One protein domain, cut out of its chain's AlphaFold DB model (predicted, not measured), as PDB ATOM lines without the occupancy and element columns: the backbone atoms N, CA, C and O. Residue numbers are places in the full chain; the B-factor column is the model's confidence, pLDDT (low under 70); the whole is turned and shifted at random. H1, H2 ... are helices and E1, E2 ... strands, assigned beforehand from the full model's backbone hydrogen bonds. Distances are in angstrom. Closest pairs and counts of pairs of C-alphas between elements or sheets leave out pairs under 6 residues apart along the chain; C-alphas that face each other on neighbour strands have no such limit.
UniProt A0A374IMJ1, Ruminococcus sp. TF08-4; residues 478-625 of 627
ATOM      1  N   ASN A 478     224.256 237.089 111.357       92.88
ATOM      2  CA  ASN A 478     222.892 236.617 111.103       92.88
ATOM      3  C   ASN A 478     221.935 236.954 112.262       92.88
ATOM      4  O   ASN A 478     222.351 237.436 113.317       92.88
ATOM      5  N   LEU A 479     220.630 236.738 112.046       93.75
ATOM      6  CA  LEU A 479     219.628 236.872 113.105       93.75
ATOM      7  C   LEU A 479     219.543 235.584 113.927       93.75
ATOM      8  O   LEU A 479     219.238 234.518 113.392       93.75
ATOM      9  N   GLU A 480     219.749 235.712 115.230       94.38
ATOM     10  CA  GLU A 480     219.525 234.662 116.210       94.38
ATOM     11  C   GLU A 480     218.133 234.778 116.838       94.38
ATOM     12  O   GLU A 480     217.706 235.864 117.237       94.38
ATOM     13  N   HIS A 481     217.452 233.637 116.978       93.75
ATOM     14  CA  HIS A 481     216.236 233.511 117.781       93.75
ATOM     15  C   HIS A 481     216.625 233.404 119.259       93.75
ATOM     16  O   HIS A 481     216.804 232.316 119.815       93.75
ATOM     17  N   PHE A 482     216.813 234.564 119.880       95.50
ATOM     18  CA  PHE A 482     217.575 234.702 121.110       95.50
ATOM     19  C   PHE A 482     216.901 234.036 122.308       95.50
ATOM     20  O   PHE A 482     217.527 233.209 122.972       95.50
ATOM     21  N   VAL A 483     215.618 234.325 122.539       94.56
ATOM     22  CA  VAL A 483     214.906 233.913 123.757       94.56
ATOM     23  C   VAL A 483     214.036 232.677 123.508       94.56
ATOM     24  O   VAL A 483     214.208 231.643 124.159       94.56
ATOM     25  N   MET A 484     213.130 232.755 122.528       93.69
ATOM     26  CA  MET A 484     212.334 231.628 122.045       93.69
ATOM     27  C   MET A 484     213.082 230.936 120.896       93.69
ATOM     28  O   MET A 484     213.135 231.504 119.801       93.69
ATOM     29  N   PRO A 485     213.616 229.716 121.094       87.69
ATOM     30  CA  PRO A 485     214.470 229.061 120.111       87.69
ATOM     31  C   PRO A 485     213.696 228.622 118.868       87.69
ATOM     32  O   PRO A 485     212.528 228.212 118.938       87.69
ATOM     33  N   ASP A 486     214.373 228.624 117.721       86.19
ATOM     34  CA  ASP A 486     213.791 228.159 116.466       86.19
ATOM     35  C   ASP A 486     213.936 226.648 116.266       86.19
ATOM     36  O   ASP A 486     214.688 226.160 115.428       86.19
ATOM     37  N   ASN A 487     213.200 225.880 117.069       85.31
ATOM     38  CA  ASN A 487     213.042 224.446 116.855       85.31
ATOM     39  C   ASN A 487     211.573 224.013 116.963       85.31
ATOM     40  O   ASN A 487     210.760 224.677 117.611       85.31
ATOM     41  N   ASP A 488     211.229 222.917 116.285       84.12
ATOM     42  CA  ASP A 488     209.863 222.370 116.242       84.12
ATOM     43  C   ASP A 488     209.508 221.527 117.472       84.12
ATOM     44  O   ASP A 488     208.333 221.244 117.713       84.12
ATOM     45  N   SER A 489     210.522 221.120 118.239       84.75
ATOM     46  CA  SER A 489     210.368 220.296 119.439       84.75
ATOM     47  C   SER A 489     210.112 221.116 120.706       84.75
ATOM     48  O   SER A 489     209.798 220.528 121.734       84.75
ATOM     49  N   TYR A 490     210.226 222.448 120.635       90.12
ATOM     50  CA  TYR A 490     210.112 223.385 121.758       90.12
ATOM     51  C   TYR A 490     210.975 222.965 122.949       90.12
ATOM     52  O   TYR A 490     210.506 222.870 124.081       90.12
ATOM     53  N   VAL A 491     212.244 222.670 122.668       91.75
ATOM     54  CA  VAL A 491     213.222 222.239 123.671       91.75
ATOM     55  C   VAL A 491     214.355 223.241 123.810       91.75
ATOM     56  O   VAL A 491     214.722 223.915 122.842       91.75
ATOM     57  N   VAL A 492     214.957 223.263 124.995       92.88
ATOM     58  CA  VAL A 492     216.242 223.921 125.255       92.88
ATOM     59  C   VAL A 492     217.268 222.906 125.740       92.88
ATOM     60  O   VAL A 492     216.947 221.932 126.421       92.88
ATOM     61  N   ASN A 493     218.520 223.119 125.355       91.25
ATOM     62  CA  ASN A 493     219.665 222.436 125.920       91.25
ATOM     63  C   ASN A 493     220.058 223.177 127.192       91.25
ATOM     64  O   ASN A 493     220.431 224.343 127.137       91.25
ATOM     65  N   TRP A 494     220.017 222.476 128.304       87.75
ATOM     66  CA  TRP A 494     220.423 222.976 129.598       87.75
ATOM     67  C   TRP A 494     221.763 222.343 129.968       87.75
ATOM     68  O   TRP A 494     221.891 221.115 129.948       87.75
ATOM     69  N   ILE A 495     222.771 223.177 130.227       82.75
ATOM     70  CA  ILE A 495     224.091 222.755 130.711       82.75
ATOM     71  C   ILE A 495     224.179 223.085 132.201       82.75
ATOM     72  O   ILE A 495     223.914 224.220 132.598       82.75
ATOM     73  N   ARG A 496     224.551 222.083 133.001       73.00
ATOM     74  CA  ARG A 496     224.860 222.226 134.433       73.00
ATOM     75  C   ARG A 496     226.314 222.653 134.639       73.00
ATOM     76  O   ARG A 496     227.133 222.463 133.742       73.00
ATOM     77  N   GLU A 497     226.666 223.128 135.835       66.31
ATOM     78  CA  GLU A 497     228.070 223.416 136.191       66.31
ATOM     79  C   GLU A 497     228.994 222.197 136.007       66.31
ATOM     80  O   GLU A 497     230.145 222.350 135.608       66.31
ATOM     81  N   ASN A 498     228.463 220.977 136.157       65.75
ATOM     82  CA  ASN A 498     229.183 219.719 135.909       65.75
ATOM     83  C   ASN A 498     229.306 219.347 134.408       65.75
ATOM     84  O   ASN A 498     229.612 218.201 134.084       65.75
ATOM     85  N   GLU A 499     228.996 220.273 133.494       69.06
ATOM     86  CA  GLU A 499     229.014 220.138 132.024       69.06
ATOM     87  C   GLU A 499     228.058 219.082 131.423       69.06
ATOM     88  O   GLU A 499     228.061 218.833 130.213       69.06
ATOM     89  N   GLU A 500     227.173 218.479 132.225       74.50
ATOM     90  CA  GLU A 500     226.173 217.538 131.717       74.50
ATOM     91  C   GLU A 500     225.074 218.277 130.937       74.50
ATOM     92  O   GLU A 500     224.335 219.106 131.476       74.50
ATOM     93  N   ARG A 501     224.938 217.946 129.647       84.06
ATOM     94  CA  ARG A 501     223.900 218.499 128.773       84.06
ATOM     95  C   ARG A 501     222.606 217.696 128.886       84.06
ATOM     96  O   ARG A 501     222.544 216.541 128.472       84.06
ATOM     97  N   THR A 502     221.536 218.358 129.312       87.69
ATOM     98  CA  THR A 502     220.172 217.820 129.335       87.69
ATOM     99  C   THR A 502     219.284 218.547 128.324       87.69
ATOM    100  O   THR A 502     219.352 219.763 128.191       87.69
ATOM    101  N   ILE A 503     218.421 217.817 127.616       91.06
ATOM    102  CA  ILE A 503     217.378 218.409 126.765       91.06
ATOM    103  C   ILE A 503     216.105 218.549 127.601       91.06
ATOM    104  O   ILE A 503     215.617 217.550 128.131       91.06
ATOM    105  N   ILE A 504     215.572 219.767 127.710       90.31
ATOM    106  CA  ILE A 504     214.368 220.064 128.493       90.31
ATOM    107  C   ILE A 504     213.236 220.518 127.567       90.31
ATOM    108  O   ILE A 504     213.435 221.463 126.798       90.31
ATOM    109  N   PRO A 505     212.049 219.886 127.633       91.81
ATOM    110  CA  PRO A 505     210.864 220.365 126.939       91.81
ATOM    111  C   PRO A 505     210.268 221.589 127.637       91.81
ATOM    112  O   PRO A 505     210.076 221.605 128.852       91.81
ATOM    113  N   ILE A 506     209.915 222.596 126.846       93.25
ATOM    114  CA  ILE A 506     209.154 223.757 127.300       93.25
ATOM    115  C   ILE A 506     207.663 223.398 127.187       93.25
ATOM    116  O   ILE A 506     207.214 223.045 126.091       93.25
ATOM    117  N   PRO A 507     206.858 223.507 128.258       93.94
ATOM    118  CA  PRO A 507     205.427 223.190 128.249       93.94
ATOM    119  C   PRO A 507     204.576 224.268 127.539       93.94
ATOM    120  O   PRO A 507     203.565 224.732 128.060       93.94
ATOM    121  N   ILE A 508     204.966 224.668 126.324       93.81
ATOM    122  CA  ILE A 508     204.326 225.725 125.532       93.81
ATOM    123  C   ILE A 508     203.434 225.158 124.421       93.81
ATOM    124  O   ILE A 508     203.743 224.165 123.760       93.81
ATOM    125  N   ARG A 509     202.310 225.830 124.153       93.62
ATOM    126  CA  ARG A 509     201.443 225.499 123.011       93.62
ATOM    127  C   ARG A 509     202.075 225.972 121.702       93.62
ATOM    128  O   ARG A 509     202.506 227.117 121.593       93.62
ATOM    129  N   LYS A 510     201.997 225.142 120.657       92.25
ATOM    130  CA  LYS A 510     202.505 225.446 119.302       92.25
ATOM    131  C   LYS A 510     202.046 226.802 118.751       92.25
ATOM    132  O   LYS A 510     202.815 227.479 118.077       92.25
ATOM    133  N   THR A 511     200.798 227.199 119.001       93.81
ATOM    134  CA  THR A 511     200.266 228.493 118.545       93.81
ATOM    135  C   THR A 511     200.961 229.673 119.217       93.81
ATOM    136  O   THR A 511     201.300 230.630 118.530       93.81
ATOM    137  N   LEU A 512     201.220 229.579 120.522       94.31
ATOM    138  CA  LEU A 512     201.885 230.620 121.302       94.31
ATOM    139  C   LEU A 512     203.376 230.706 120.960       94.31
ATOM    140  O   LEU A 512     203.877 231.785 120.672       94.31
ATOM    141  N   ALA A 513     204.058 229.563 120.851       93.12
ATOM    142  CA  ALA A 513     205.455 229.497 120.418       93.12
ATOM    143  C   ALA A 513     205.672 230.151 119.041       93.12
ATOM    144  O   ALA A 513     206.611 230.920 118.846       93.12
ATOM    145  N   LYS A 514     204.774 229.881 118.081       92.81
ATOM    146  CA  LYS A 514     204.793 230.533 116.763       92.81
ATOM    147  C   LYS A 514     204.584 232.039 116.836       92.81
ATOM    148  O   LYS A 514     205.027 232.735 115.932       92.81
ATOM    149  N   GLU A 515     203.875 232.526 117.844       93.19
ATOM    150  CA  GLU A 515     203.676 233.955 118.040       93.19
ATOM    151  C   GLU A 515     204.924 234.606 118.635       93.19
ATOM    152  O   GLU A 515     205.385 235.611 118.102       93.19
ATOM    153  N   TYR A 516     205.536 233.974 119.642       94.75
ATOM    154  CA  TYR A 516     206.763 234.457 120.288       94.75
ATOM    155  C   TYR A 516     207.919 234.608 119.299       94.75
ATOM    156  O   TYR A 516     208.614 235.622 119.301       94.75
ATOM    157  N   LYS A 517     208.046 233.661 118.360       93.06
ATOM    158  CA  LYS A 517     209.055 233.723 117.295       93.06
ATOM    159  C   LYS A 517     208.928 234.949 116.384       93.06
ATOM    160  O   LYS A 517     209.922 235.326 115.789       93.06
ATOM    161  N   LYS A 518     207.751 235.574 116.256       92.94
ATOM    162  CA  LYS A 518     207.539 236.711 115.336       92.94
ATOM    163  C   LYS A 518     207.943 238.062 115.918       92.94
ATOM    164  O   LYS A 518     208.004 239.038 115.167       92.94
ATOM    165  N   TYR A 519     208.121 238.159 117.233       95.12
ATOM    166  CA  TYR A 519     208.390 239.441 117.869       95.12
ATOM    167  C   TYR A 519     209.822 239.894 117.621       95.12
ATOM    168  O   TYR A 519     210.762 239.110 117.716       95.12
ATOM    169  N   THR A 520     209.995 241.190 117.367       94.94
ATOM    170  CA  THR A 520     211.309 241.813 117.147       94.94
ATOM    171  C   THR A 520     212.254 241.597 118.316       94.94
ATOM    172  O   THR A 520     213.437 241.359 118.110       94.94
ATOM    173  N   VAL A 521     211.723 241.589 119.540       95.75
ATOM    174  CA  VAL A 521     212.504 241.332 120.757       95.75
ATOM    175  C   VAL A 521     213.015 239.890 120.877       95.75
ATOM    176  O   VAL A 521     213.738 239.573 121.813       95.75
ATOM    177  N   ASN A 522     212.663 238.997 119.949       96.00
ATOM    178  CA  ASN A 522     213.266 237.671 119.869       96.00
ATOM    179  C   ASN A 522     214.490 237.620 118.941       96.00
ATOM    180  O   ASN A 522     215.153 236.590 118.890       96.00
ATOM    181  N   TYR A 523     214.773 238.686 118.189       95.56
ATOM    182  CA  TYR A 523     215.813 238.694 117.165       95.56
ATOM    183  C   TYR A 523     217.025 239.514 117.601       95.56
ATOM    184  O   TYR A 523     216.944 240.734 117.763       95.56
ATOM    185  N   LEU A 524     218.163 238.834 117.721       95.31
ATOM    186  CA  LEU A 524     219.462 239.445 117.985       95.31
ATOM    187  C   LEU A 524     220.343 239.337 116.739       95.31
ATOM    188  O   LEU A 524     220.381 238.276 116.124       95.31
ATOM    189  N   LEU A 525     221.042 240.404 116.349       95.62
ATOM    190  CA  LEU A 525     221.960 240.363 115.209       95.62
ATOM    191  C   LEU A 525     223.380 240.105 115.705       95.62
ATOM    192  O   LEU A 525     223.955 240.915 116.426       95.62
ATOM    193  N   ILE A 526     223.944 238.957 115.355       95.06
ATOM    194  CA  ILE A 526     225.173 238.478 115.995       95.06
ATOM    195  C   ILE A 526     226.094 237.846 114.951       95.06
ATOM    196  O   ILE A 526     225.645 237.441 113.883       95.06
ATOM    197  N   ASP A 527     227.385 237.763 115.277       94.38
ATOM    198  CA  ASP A 527     228.372 237.033 114.479       94.38
ATOM    199  C   ASP A 527     227.921 235.585 114.196       94.38
ATOM    200  O   ASP A 527     227.476 234.868 115.092       94.38
ATOM    201  N   GLU A 528     228.053 235.133 112.952       93.88
ATOM    202  CA  GLU A 528     227.581 233.824 112.507       93.88
ATOM    203  C   GLU A 528     228.251 232.682 113.286       93.88
ATOM    204  O   GLU A 528     227.598 231.690 113.635       93.88
ATOM    205  N   LYS A 529     229.552 232.799 113.581       94.31
ATOM    206  CA  LYS A 529     230.288 231.774 114.331       94.31
ATOM    207  C   LYS A 529     229.805 231.741 115.770       94.31
ATOM    208  O   LYS A 529     229.588 230.646 116.286       94.31
ATOM    209  N   LEU A 530     229.572 232.904 116.380       94.81
ATOM    210  CA  LEU A 530     228.945 232.978 117.697       94.81
ATOM    211  C   LEU A 530     227.544 232.356 117.670       94.81
ATOM    212  O   LEU A 530     227.236 231.538 118.533       94.81
ATOM    213  N   ASN A 531     226.727 232.636 116.651       94.31
ATOM    214  CA  ASN A 531     225.377 232.078 116.573       94.31
ATOM    215  C   ASN A 531     225.398 230.540 116.517       94.31
ATOM    216  O   ASN A 531     224.682 229.852 117.246       94.31
ATOM    217  N   ARG A 532     226.324 229.967 115.737       93.00
ATOM    218  CA  ARG A 532     226.537 228.510 115.688       93.00
ATOM    219  C   ARG A 532     226.923 227.909 117.052       93.00
ATOM    220  O   ARG A 532     226.642 226.729 117.283       93.00
ATOM    221  N   LEU A 533     227.553 228.680 117.946       93.12
ATOM    222  CA  LEU A 533     227.880 228.252 119.312       93.12
ATOM    223  C   LEU A 533     226.663 228.276 120.244       93.12
ATOM    224  O   LEU A 533     226.550 227.383 121.084       93.12
ATOM    225  N   LEU A 534     225.743 229.233 120.076       92.00
ATOM    226  CA  LEU A 534     224.565 229.384 120.943       92.00
ATOM    227  C   LEU A 534     223.602 228.196 120.866       92.00
ATOM    228  O   LEU A 534     222.982 227.847 121.871       92.00
ATOM    229  N   ARG A 535     223.508 227.530 119.705       86.81
ATOM    230  CA  ARG A 535     222.671 226.328 119.502       86.81
ATOM    231  C   ARG A 535     221.249 226.536 120.076       86.81
ATOM    232  O   ARG A 535     220.747 227.644 120.199       86.81
ATOM    233  N   ASN A 536     220.582 225.450 120.465       90.19
ATOM    234  CA  ASN A 536     219.325 225.517 121.218       90.19
ATOM    235  C   ASN A 536     219.563 225.678 122.731       90.19
ATOM    236  O   ASN A 536     218.806 225.089 123.494       90.19
ATOM    237  N   TYR A 537     220.637 226.331 123.190       93.75
ATOM    238  CA  TYR A 537     220.849 226.494 124.633       93.75
ATOM    239  C   TYR A 537     219.773 227.372 125.288       93.75
ATOM    240  O   TYR A 537     219.095 228.149 124.616       93.75
ATOM    241  N   ASP A 538     219.583 227.211 126.596       93.38
ATOM    242  CA  ASP A 538     218.740 228.104 127.389       93.38
ATOM    243  C   ASP A 538     219.316 229.533 127.442       93.38
ATOM    244  O   ASP A 538     220.506 229.752 127.194       93.38
ATOM    245  N   ILE A 539     218.470 230.512 127.777       95.44
ATOM    246  CA  ILE A 539     218.848 231.930 127.788       95.44
ATOM    247  C   ILE A 539     220.060 232.248 128.680       95.44
ATOM    248  O   ILE A 539     220.874 233.088 128.302       95.44
ATOM    249  N   VAL A 540     220.228 231.560 129.819       94.56
ATOM    250  CA  VAL A 540     221.345 231.799 130.747       94.56
ATOM    251  C   VAL A 540     222.659 231.382 130.094       94.56
ATOM    252  O   VAL A 540     223.633 232.133 130.106       94.56
ATOM    253  N   GLU A 541     222.684 230.206 129.458       93.62
ATOM    254  CA  GLU A 541     223.883 229.753 128.744       93.62
ATOM    255  C   GLU A 541     224.181 230.628 127.525       93.62
ATOM    256  O   GLU A 541     225.339 230.950 127.265       93.62
ATOM    257  N   LYS A 542     223.148 231.049 126.784       95.50
ATOM    258  CA  LYS A 542     223.341 231.938 125.635       95.50
ATOM    259  C   LYS A 542     223.976 233.259 126.058       95.50
ATOM    260  O   LYS A 542     224.946 233.687 125.436       95.50
ATOM    261  N   ILE A 543     223.473 233.887 127.124       95.88
ATOM    262  CA  ILE A 543     224.038 235.135 127.658       95.88
ATOM    263  C   ILE A 543     225.491 234.931 128.098       95.88
ATOM    264  O   ILE A 543     226.342 235.757 127.761       95.88
ATOM    265  N   LYS A 544     225.798 233.823 128.782       93.56
ATOM    266  CA  LYS A 544     227.169 233.468 129.175       93.56
ATOM    267  C   LYS A 544     228.098 233.343 127.962       93.56
ATOM    268  O   LYS A 544     229.117 234.021 127.915       93.56
ATOM    269  N   LEU A 545     227.715 232.568 126.946       94.62
ATOM    270  CA  LEU A 545     228.510 232.383 125.726       94.62
ATOM    271  C   LEU A 545     228.748 233.698 124.970       94.62
ATOM    272  O   LEU A 545     229.842 233.921 124.453       94.62
ATOM    273  N   ILE A 546     227.747 234.584 124.916       96.25
ATOM    274  CA  ILE A 546     227.902 235.917 124.317       96.25
ATOM    275  C   ILE A 546     228.906 236.750 125.124       96.25
ATOM    276  O   ILE A 546     229.815 237.346 124.547       96.25
ATOM    277  N   LYS A 547     228.780 236.778 126.453       95.06
ATOM    278  CA  LYS A 547     229.720 237.494 127.325       95.06
ATOM    279  C   LYS A 547     231.146 236.969 127.186       95.06
ATOM    280  O   LYS A 547     232.067 237.775 127.070       95.06
ATOM    281  N   ASP A 548     231.320 235.652 127.119       93.62
ATOM    282  CA  ASP A 548     232.621 235.009 126.927       93.62
ATOM    283  C   ASP A 548     233.230 235.372 125.564       93.62
ATOM    284  O   ASP A 548     234.409 235.729 125.479       93.62
ATOM    285  N   TRP A 549     232.420 235.365 124.499       94.56
ATOM    286  CA  TRP A 549     232.841 235.753 123.148       94.56
ATOM    287  C   TRP A 549     233.375 237.187 123.092       94.56
ATOM    288  O   TRP A 549     234.441 237.436 122.524       94.56
ATOM    289  N   PHE A 550     232.667 238.124 123.726       93.31
ATOM    290  CA  PHE A 550     233.069 239.530 123.809       93.31
ATOM    291  C   PHE A 550     234.025 239.830 124.977       93.31
ATOM    292  O   PHE A 550     234.426 240.980 125.154       93.31
ATOM    293  N   ARG A 551     234.443 238.808 125.740       90.25
ATOM    294  CA  ARG A 551     235.354 238.913 126.894       90.25
ATOM    295  C   ARG A 551     234.891 239.944 127.927       90.25
ATOM    296  O   ARG A 551     235.683 240.750 128.412       90.25
ATOM    297  N   VAL A 552     233.601 239.927 128.248       86.56
ATOM    298  CA  VAL A 552     232.994 240.802 129.257       86.56
ATOM    299  C   VAL A 552     233.546 240.432 130.639       86.56
ATOM    300  O   VAL A 552     233.275 239.351 131.154       86.56
ATOM    301  N   VAL A 553     234.308 241.339 131.258       72.69
ATOM    302  CA  VAL A 553     234.839 241.192 132.628       72.69
ATOM    303  C   VAL A 553     234.300 242.352 133.468       72.69
ATOM    304  O   VAL A 553     234.978 243.352 133.675       72.69
ATOM    305  N   ASN A 554     233.034 242.249 133.889       72.81
ATOM    306  CA  ASN A 554     232.259 243.260 134.640       72.81
ATOM    307  C   ASN A 554     231.974 244.599 133.928       72.81
ATOM    308  O   ASN A 554     231.243 245.423 134.473       72.81
ATOM    309  N   ASP A 555     232.494 244.809 132.718       78.00
ATOM    310  CA  ASP A 555     232.184 245.955 131.863       78.00
ATOM    311  C   ASP A 555     231.547 245.486 130.548       78.00
ATOM    312  O   ASP A 555     232.130 244.705 129.798       78.00
ATOM    313  N   TYR A 556     230.337 245.976 130.276       83.75
ATOM    314  CA  TYR A 556     229.537 245.630 129.100       83.75
ATOM    315  C   TYR A 556     229.850 246.548 127.911       83.75
ATOM    316  O   TYR A 556     229.222 246.426 126.861       83.75
ATOM    317  N   SER A 557     230.790 247.489 128.049       82.69
ATOM    318  CA  SER A 557     231.185 248.427 126.991       82.69
ATOM    319  C   SER A 557     231.727 247.746 125.730       82.69
ATOM    320  O   SER A 557     231.633 248.322 124.649       82.69
ATOM    321  N   CYS A 558     232.247 246.520 125.844       87.12
ATOM    322  CA  CYS A 558     232.725 245.732 124.708       87.12
ATOM    323  C   CYS A 558     231.603 245.054 123.903       87.12
ATOM    324  O   CYS A 558     231.863 244.566 122.802       87.12
ATOM    325  N   LEU A 559     230.372 245.015 124.425       92.81
ATOM    326  CA  LEU A 559     229.222 244.496 123.693       92.81
ATOM    327  C   LEU A 559     228.707 245.550 122.703       92.81
ATOM    328  O   LEU A 559     228.605 246.727 123.064       92.81
ATOM    329  N   PRO A 560     228.274 245.137 121.497       94.81
ATOM    330  CA  PRO A 560     227.445 245.984 120.651       94.81
ATOM    331  C   PRO A 560     226.254 246.520 121.450       94.81
ATOM    332  O   PRO A 560     225.657 245.806 122.265       94.81
ATOM    333  N   LYS A 561     225.912 247.791 121.240       95.44
ATOM    334  CA  LYS A 561     224.934 248.518 122.053       95.44
ATOM    335  C   LYS A 561     223.580 247.813 122.078       95.44
ATOM    336  O   LYS A 561     222.967 247.745 123.143       95.44
ATOM    337  N   HIS A 562     223.136 247.259 120.949       95.81
ATOM    338  CA  HIS A 562     221.891 246.494 120.893       95.81
ATOM    339  C   HIS A 562     221.957 245.232 121.761       95.81
ATOM    340  O   HIS A 562     221.078 245.035 122.596       95.81
ATOM    341  N   ILE A 563     223.029 244.437 121.650       96.94
ATOM    342  CA  ILE A 563     223.241 243.225 122.459       96.94
ATOM    343  C   ILE A 563     223.260 243.559 123.944       96.94
ATOM    344  O   ILE A 563     222.580 242.901 124.732       96.94
ATOM    345  N   ARG A 564     223.981 244.617 124.325       96.25
ATOM    346  CA  ARG A 564     224.016 245.090 125.709       96.25
ATOM    347  C   ARG A 564     222.615 245.387 126.242       96.25
ATOM    348  O   ARG A 564     222.298 244.934 127.333       96.25
ATOM    349  N   ILE A 565     221.777 246.095 125.479       96.88
ATOM    350  CA  ILE A 565     220.402 246.425 125.890       96.88
ATOM    351  C   ILE A 565     219.583 245.157 126.150       96.88
ATOM    352  O   ILE A 565     218.914 245.076 127.178       96.88
ATOM    353  N   PHE A 566     219.649 244.167 125.256       97.31
ATOM    354  CA  PHE A 566     218.943 242.895 125.437       97.31
ATOM    355  C   PHE A 566     219.392 242.166 126.705       97.31
ATOM    356  O   PHE A 566     218.554 241.761 127.508       97.31
ATOM    357  N   ILE A 567     220.706 242.024 126.898       97.00
ATOM    358  CA  ILE A 567     221.261 241.315 128.053       97.00
ATOM    359  C   ILE A 567     220.921 242.057 129.348       97.00
ATOM    360  O   ILE A 567     220.349 241.459 130.250       97.00
ATOM    361  N   GLU A 568     221.188 243.362 129.437       95.69
ATOM    362  CA  GLU A 568     220.885 244.150 130.637       95.69
ATOM    363  C   GLU A 568     219.391 244.160 130.986       95.69
ATOM    364  O   GLU A 568     219.045 244.300 132.159       95.69
ATOM    365  N   TYR A 569     218.504 244.057 129.991       97.19
ATOM    366  CA  TYR A 569     217.066 243.953 130.224       97.19
ATOM    367  C   TYR A 569     216.701 242.599 130.835       97.19
ATOM    368  O   TYR A 569     216.044 242.556 131.871       97.19
ATOM    369  N   ILE A 570     217.159 241.505 130.216       97.56
ATOM    370  CA  ILE A 570     216.873 240.136 130.664       97.56
ATOM    371  C   ILE A 570     217.465 239.886 132.051       97.56
ATOM    372  O   ILE A 570     216.785 239.345 132.915       97.56
ATOM    373  N   GLU A 571     218.691 240.342 132.308       96.19
ATOM    374  CA  GLU A 571     219.356 240.137 133.600       96.19
ATOM    375  C   GLU A 571     218.688 240.879 134.764       96.19
ATOM    376  O   GLU A 571     218.925 240.538 135.917       96.19
ATOM    377  N   LYS A 572     217.836 241.872 134.496       96.31
ATOM    378  CA  LYS A 572     217.056 242.563 135.536       96.31
ATOM    379  C   LYS A 572     215.734 241.872 135.867       96.31
ATOM    380  O   LYS A 572     215.060 242.323 136.785       96.31
ATOM    381  N   MET A 573     215.341 240.843 135.119       97.50
ATOM    382  CA  MET A 573     214.096 240.116 135.364       97.50
ATOM    383  C   MET A 573     214.273 239.127 136.517       97.50
ATOM    384  O   MET A 573     215.221 238.341 136.518       97.50
ATOM    385  N   ASP A 574     213.322 239.107 137.450       97.00
ATOM    386  CA  ASP A 574     213.354 238.200 138.604       97.00
ATOM    387  C   ASP A 574     213.369 236.727 138.155       97.00
ATOM    388  O   ASP A 574     214.204 235.947 138.613       97.00
ATOM    389  N   LEU A 575     212.545 236.358 137.162       96.62
ATOM    390  CA  LEU A 575     212.520 234.989 136.629       96.62
ATOM    391  C   LEU A 575     213.825 234.584 135.933       96.62
ATOM    392  O   LEU A 575     214.140 233.398 135.883       96.62
ATOM    393  N   TYR A 576     214.612 235.530 135.412       96.62
ATOM    394  CA  TYR A 576     215.947 235.203 134.907       96.62
ATOM    395  C   TYR A 576     216.904 234.858 136.054       96.62
ATOM    396  O   TYR A 576     217.653 233.891 135.939       96.62
ATOM    397  N   GLN A 577     216.862 235.605 137.163       96.06
ATOM    398  CA  GLN A 577     217.694 235.322 138.339       96.06
ATOM    399  C   GLN A 577     217.352 233.955 138.946       96.06
ATOM    400  O   GLN A 577     218.262 233.185 139.239       96.06
ATOM    401  N   GLU A 578     216.068 233.587 139.000       94.00
ATOM    402  CA  GLU A 578     215.653 232.233 139.396       94.00
ATOM    403  C   GLU A 578     216.265 231.152 138.481       94.00
ATOM    404  O   GLU A 578     216.776 230.142 138.964       94.00
ATOM    405  N   LEU A 579     216.279 231.356 137.155       92.75
ATOM    406  CA  LEU A 579     216.902 230.407 136.218       92.75
ATOM    407  C   LEU A 579     218.423 230.283 136.417       92.75
ATOM    408  O   LEU A 579     218.978 229.207 136.174       92.75
ATOM    409  N   VAL A 580     219.093 231.364 136.830       92.12
ATOM    410  CA  VAL A 580     220.521 231.358 137.186       92.12
ATOM    411  C   VAL A 580     220.743 230.563 138.473       92.12
ATOM    412  O   VAL A 580     221.591 229.675 138.483       92.12
ATOM    413  N   GLU A 581     219.964 230.820 139.524       89.62
ATOM    414  CA  GLU A 581     220.054 230.101 140.805       89.62
ATOM    415  C   GLU A 581     219.841 228.593 140.620       89.62
ATOM    416  O   GLU A 581     220.647 227.788 141.088       89.62
ATOM    417  N   MET A 582     218.838 228.202 139.825       87.44
ATOM    418  CA  MET A 582     218.566 226.799 139.493       87.44
ATOM    419  C   MET A 582     219.721 226.097 138.764       87.44
ATOM    420  O   MET A 582     219.770 224.868 138.743       87.44
ATOM    421  N   LYS A 583     220.642 226.831 138.121       82.00
ATOM    422  CA  LYS A 583     221.839 226.238 137.501       82.00
ATOM    423  C   LYS A 583     222.951 225.934 138.501       82.00
ATOM    424  O   LYS A 583     223.773 225.067 138.202       82.00
ATOM    425  N   SER A 584     222.965 226.616 139.642       75.81
ATOM    426  CA  SER A 584     223.952 226.434 140.712       75.81
ATOM    427  C   SER A 584     223.505 225.425 141.780       75.81
ATOM    428  O   SER A 584     224.259 225.138 142.706       75.81
ATOM    429  N   GLU A 585     222.296 224.871 141.668       74.25
ATOM    430  CA  GLU A 585     221.795 223.802 142.537       74.25
ATOM    431  C   GLU A 585     222.292 222.409 142.093       74.25
ATOM    432  O   GLU A 585     222.292 222.080 140.904       74.25
ATOM    433  N   ASP A 586     222.662 221.554 143.059       62.78
ATOM    434  CA  ASP A 586     223.250 220.224 142.807       62.78
ATOM    435  C   ASP A 586     222.291 219.237 142.091       62.78
ATOM    436  O   ASP A 586     222.739 218.411 141.292       62.78
ATOM    437  N   GLU A 587     220.969 219.316 142.323       63.72
ATOM    438  CA  GLU A 587     219.968 218.416 141.709       63.72
ATOM    439  C   GLU A 587     218.619 219.097 141.371       63.72
ATOM    440  O   GLU A 587     217.607 218.850 142.032       63.72
ATOM    441  N   PRO A 588     218.530 219.901 140.295       64.12
ATOM    442  CA  PRO A 588     217.277 220.554 139.932       64.12
ATOM    443  C   PRO A 588     216.409 219.631 139.063       64.12
ATOM    444  O   PRO A 588     216.890 218.978 138.123       64.12
ATOM    445  N   ASP A 589     215.110 219.588 139.365       78.12
ATOM    446  CA  ASP A 589     214.105 218.816 138.630       78.12
ATOM    447  C   ASP A 589     213.870 219.419 137.230       78.12
ATOM    448  O   ASP A 589     213.515 220.592 137.069       78.12
ATOM    449  N   LYS A 590     214.039 218.587 136.196       82.56
ATOM    450  CA  LYS A 590     213.907 218.963 134.778       82.56
ATOM    451  C   LYS A 590     212.506 219.480 134.439       82.56
ATOM    452  O   LYS A 590     212.377 220.372 133.600       82.56
ATOM    453  N   GLU A 591     211.461 218.950 135.075       85.31
ATOM    454  CA  GLU A 591     210.084 219.424 134.888       85.31
ATOM    455  C   GLU A 591     209.839 220.765 135.584       85.31
ATOM    456  O   GLU A 591     209.034 221.571 135.109       85.31
ATOM    457  N   ILE A 592     210.518 221.021 136.707       89.12
ATOM    458  CA  ILE A 592     210.464 222.321 137.386       89.12
ATOM    459  C   ILE A 592     211.167 223.369 136.525       89.12
ATOM    460  O   ILE A 592     210.557 224.396 136.230       89.12
ATOM    461  N   PHE A 593     212.377 223.085 136.029       90.06
ATOM    462  CA  PHE A 593     213.089 224.009 135.142       90.06
ATOM    463  C   PHE A 593     212.292 224.295 133.866       90.06
ATOM    464  O   PHE A 593     212.150 225.449 133.481       90.06
ATOM    465  N   GLY A 594     211.711 223.274 133.224       91.62
ATOM    466  CA  GLY A 594     210.884 223.470 132.028       91.62
ATOM    467  C   GLY A 594     209.688 224.397 132.271       91.62
ATOM    468  O   GLY A 594     209.410 225.272 131.450       91.62
ATOM    469  N   ARG A 595     209.004 224.255 133.417       93.69
ATOM    470  CA  ARG A 595     207.910 225.154 133.828       93.69
ATOM    471  C   ARG A 595     208.404 226.571 134.106       93.69
ATOM    472  O   ARG A 595     207.820 227.511 133.581       93.69
ATOM    473  N   LYS A 596     209.505 226.712 134.844       94.38
ATOM    474  CA  LYS A 596     210.123 228.009 135.154       94.38
ATOM    475  C   LYS A 596     210.613 228.742 133.910       94.38
ATOM    476  O   LYS A 596     210.360 229.931 133.750       94.38
ATOM    477  N   TYR A 597     211.216 228.026 132.967       95.19
ATOM    478  CA  TYR A 597     211.612 228.592 131.681       95.19
ATOM    479  C   TYR A 597     210.395 229.068 130.879       95.19
ATOM    480  O   TYR A 597     210.448 230.115 130.243       95.19
ATOM    481  N   PHE A 598     209.277 228.333 130.917       96.06
ATOM    482  CA  PHE A 598     208.031 228.798 130.305       96.06
ATOM    483  C   PHE A 598     207.469 230.052 130.990       96.06
ATOM    484  O   PHE A 598     207.074 230.967 130.276       96.06
ATOM    485  N   GLU A 599     207.468 230.122 132.325       97.31
ATOM    486  CA  GLU A 599     207.078 231.332 133.071       97.31
ATOM    487  C   GLU A 599     207.920 232.538 132.631       97.31
ATOM    488  O   GLU A 599     207.366 233.590 132.315       97.31
ATOM    489  N   PHE A 600     209.241 232.360 132.503       97.81
ATOM    490  CA  PHE A 600     210.146 233.393 131.993       97.81
ATOM    491  C   PHE A 600     209.783 233.832 130.566       97.81
ATOM    492  O   PHE A 600     209.733 235.028 130.282       97.81
ATOM    493  N   LEU A 601     209.501 232.885 129.661       97.06
ATOM    494  CA  LEU A 601     209.070 233.213 128.299       97.06
ATOM    495  C   LEU A 601     207.753 233.996 128.297       97.06
ATOM    496  O   LEU A 601     207.626 234.965 127.551       97.06
ATOM    497  N   ASP A 602     206.779 233.581 129.104       97.12
ATOM    498  CA  ASP A 602     205.472 234.234 129.191       97.12
ATOM    499  C   ASP A 602     205.591 235.667 129.725       97.12
ATOM    500  O   ASP A 602     204.984 236.592 129.183       97.12
ATOM    501  N   GLU A 603     206.459 235.880 130.718       97.62
ATOM    502  CA  GLU A 603     206.773 237.206 131.237       97.62
ATOM    503  C   GLU A 603     207.507 238.066 130.193       97.62
ATOM    504  O   GLU A 603     207.088 239.200 129.928       97.62
ATOM    505  N   PHE A 604     208.578 237.549 129.578       97.81
ATOM    506  CA  PHE A 604     209.390 238.276 128.594       97.81
ATOM    507  C   PHE A 604     208.559 238.708 127.380       97.81
ATOM    508  O   PHE A 604     208.658 239.847 126.920       97.81
ATOM    509  N   PHE A 605     207.688 237.820 126.895       97.12
ATOM    510  CA  PHE A 605     206.768 238.098 125.796       97.12
ATOM    511  C   PHE A 605     205.418 238.670 126.258       97.12
ATOM    512  O   PHE A 605     204.484 238.735 125.456       97.12
ATOM    513  N   SER A 606     205.285 239.158 127.492       96.62
ATOM    514  CA  SER A 606     204.114 239.954 127.870       96.62
ATOM    515  C   SER A 606     204.080 241.280 127.097       96.62
ATOM    516  O   SER A 606     205.118 241.843 126.743       96.62
ATOM    517  N   GLU A 607     202.884 241.820 126.844       95.31
ATOM    518  CA  GLU A 607     202.718 243.101 126.136       95.31
ATOM    519  C   GLU A 607     203.504 244.238 126.814       95.31
ATOM    520  O   GLU A 607     204.116 245.072 126.138       95.31
ATOM    521  N   GLN A 608     203.549 244.224 128.149       95.94
ATOM    522  CA  GLN A 608     204.300 245.180 128.951       95.94
ATOM    523  C   GLN A 608     205.812 245.072 128.709       95.94
ATOM    524  O   GLN A 608     206.442 246.089 128.414       95.94
ATOM    525  N   ASN A 609     206.397 243.874 128.804       96.25
ATOM    526  CA  ASN A 609     207.844 243.697 128.648       96.25
ATOM    527  C   ASN A 609     208.310 243.905 127.208       96.25
ATOM    528  O   ASN A 609     209.325 244.566 126.991       96.25
ATOM    529  N   GLN A 610     207.538 243.446 126.221       94.94
ATOM    530  CA  GLN A 610     207.830 243.736 124.818       94.94
ATOM    531  C   GLN A 610     207.865 245.245 124.561       94.94
ATOM    532  O   GLN A 610     208.829 245.761 123.996       94.94
ATOM    533  N   SER A 611     206.829 245.966 125.003       94.75
ATOM    534  CA  SER A 611     206.736 247.415 124.808       94.75
ATOM    535  C   SER A 611     207.855 248.152 125.544       94.75
ATOM    536  O   SER A 611     208.474 249.054 124.985       94.75
ATOM    537  N   SER A 612     208.158 247.737 126.774       96.50
ATOM    538  CA  SER A 612     209.236 248.295 127.592       96.50
ATOM    539  C   SER A 612     210.607 248.112 126.930       96.50
ATOM    540  O   SER A 612     211.328 249.090 126.739       96.50
ATOM    541  N   LEU A 613     210.946 246.901 126.477       96.44
ATOM    542  CA  LEU A 613     212.212 246.637 125.787       96.44
ATOM    543  C   LEU A 613     212.320 247.411 124.463       96.44
ATOM    544  O   LEU A 613     213.370 247.985 124.179       96.44
ATOM    545  N   LEU A 614     211.238 247.521 123.685       94.94
ATOM    546  CA  LEU A 614     211.222 248.355 122.475       94.94
ATOM    547  C   LEU A 614     211.458 249.843 122.786       94.94
ATOM    548  O   LEU A 614     212.156 250.517 122.028       94.94
ATOM    549  N   VAL A 615     210.941 250.358 123.909       94.75
ATOM    550  CA  VAL A 615     211.219 251.729 124.378       94.75
ATOM    551  C   VAL A 615     212.689 251.893 124.775       94.75
ATOM    552  O   VAL A 615     213.303 252.908 124.437       94.75
ATOM    553  N   VAL A 616     213.284 250.905 125.447       95.69
ATOM    554  CA  VAL A 616     214.714 250.940 125.795       95.69
ATOM    555  C   VAL A 616     215.583 250.887 124.535       95.69
ATOM    556  O   VAL A 616     216.531 251.663 124.430       95.69
ATOM    557  N   LEU A 617     215.240 250.050 123.551       95.00
ATOM    558  CA  LEU A 617     215.915 249.999 122.249       95.00
ATOM    559  C   LEU A 617     215.789 251.327 121.494       95.00
ATOM    560  O   LEU A 617     216.791 251.831 120.989       95.00
ATOM    561  N   LYS A 618     214.597 251.940 121.479       93.19
ATOM    562  CA  LYS A 618     214.381 253.282 120.917       93.19
ATOM    563  C   LYS A 618     215.308 254.312 121.565       93.19
ATOM    564  O   LYS A 618     216.037 255.005 120.864       93.19
ATOM    565  N   LYS A 619     215.347 254.368 122.897       93.69
ATOM    566  CA  LYS A 619     216.225 255.290 123.633       93.69
ATOM    567  C   LYS A 619     217.710 254.994 123.392       93.69
ATOM    568  O   LYS A 619     218.538 255.901 123.292       93.69
ATOM    569  N   GLY A 620     218.060 253.715 123.271       93.62
ATOM    570  CA  GLY A 620     219.380 253.263 122.844       93.62
ATOM    571  C   GLY A 620     219.758 253.840 121.483       93.62
ATOM    572  O   GLY A 620     220.839 254.399 121.336       93.62
ATOM    573  N   PHE A 621     218.850 253.796 120.520       94.44
ATOM    574  CA  PHE A 621     219.058 254.364 119.195       94.44
ATOM    575  C   PHE A 621     219.198 255.895 119.231       94.44
ATOM    576  O   PHE A 621     220.165 256.437 118.705       94.44
ATOM    577  N   GLU A 622     218.294 256.604 119.911       92.94
ATOM    578  CA  GLU A 622     218.328 258.073 120.044       92.94
ATOM    579  C   GLU A 622     219.649 258.569 120.653       92.94
ATOM    580  O   GLU A 622     220.279 259.511 120.164       92.94
ATOM    581  N   THR A 623     220.123 257.902 121.709       92.81
ATOM    582  CA  THR A 623     221.373 258.275 122.389       92.81
ATOM    583  C   THR A 623     222.619 258.062 121.536       92.81
ATOM    584  O   THR A 623     223.649 258.646 121.842       92.81
ATOM    585  N   THR A 624     222.551 257.280 120.454       92.94
ATOM    586  CA  THR A 624     223.689 257.094 119.536       92.94
ATOM    587  C   THR A 624     224.068 258.387 118.798       92.94
ATOM    588  O   THR A 624     225.210 258.547 118.377       92.94
ATOM    589  N   PHE A 625     223.154 259.356 118.699       91.94
ATOM    590  CA  PHE A 625     223.423 260.648 118.059       91.94
ATOM    591  C   PHE A 625     223.907 261.738 119.021       91.94
ATOM    592  O   PHE A 625     224.226 262.841 118.574       91.94
TER     593      PHE A 625
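What this domain is: This is residues 478 to 625 of the 627 residues of a protein of Ruminococcus sp. TF08-4 (UniProt A0A374IMJ1). Two helices, H3 and H4, lie in the middle, between the small strand pair E1 E4 with H2 on one side and the helical hairpin H5 H6 on the other. The strand hairpin E2 E3 packs on H6 near one end of the longest axis; H7, the longest helix, packs on H4 and reaches toward the other end. The printed part has 148 residues, in the order E1 E2 E3 H1 E4 H2 H3 H4 H5 H6 H7, and its class is mostly helix. Its two sheets, E1 - E4 and E2 - E3, are both antiparallel. It is compact, with a radius of gyration of the C-alphas of 15.0 A and spans of 47 by 36 by 28 A.

How they stand to each other: E1, residues 478 to 481, is antiparallel to E4, residues 523 to 527, with N 480 and O 524 within hydrogen-bond range at 2.8 A. E2, residues 491 to 495, and E3, residues 501 to 505, form an antiparallel hairpin, with N 494 and O 502 2.8 A apart. H1, residues 510 to 516, touches no helix but is near H6, residues 590 to 604. H2, residues 528 to 534, touches H3, residues 539 to 549, in a helical hairpin, opposite ways at a steep tilt of 44 degrees; the closest C-alphas, of Leu 534 and Lys 542, are 5.5 A apart. H3 only just touches H5, residues 574 to 584, with 3 pairs of C-alphas within 8 A, the closest those of Val 540 and Val 580 at 6.5 A; they are about perpendicular at 76 degrees. H4, residues 561 to 570, touches residues 613 to 620 of H7, residues 607 to 623, closest at the C-alphas of Ile 565 and Leu 617, 6.8 A. H5 and H6 form a helical hairpin at a shallow tilt of 27 degrees; the C-alphas of Leu 575 and Phe 600 are closest, 5.4 A. The closest C-alphas of E3 and H6 are those of Pro 505 and Gly 594, 6.0 A. H2 and H7, for instance, are apart. Every O i to N i+4 pair is within hydrogen-bond range in H1, H2, H3, H4, H6 and H7, and 6 of 7 in H5.

Where its parts are: E1 begins at C-alpha 478 (222.892, 236.617, 111.103). From first to last C-alpha, H3 is 15.2 A long, H4 14.5 A, H5 16.0 A, H6 20.8 A and H7 24.3 A. H7 ends at C-alpha 623 (221.373, 258.275, 122.389).

The domain as a whole: The two C-alphas farthest apart, of Glu 587 and Phe 625, are 48.5 A apart. The printed part has no cut. The link from H3 to H4, 11 residues, is long. Mean pLDDT of the printed part is 91.1; residues 497 to 499 and 586 to 588 are under 70.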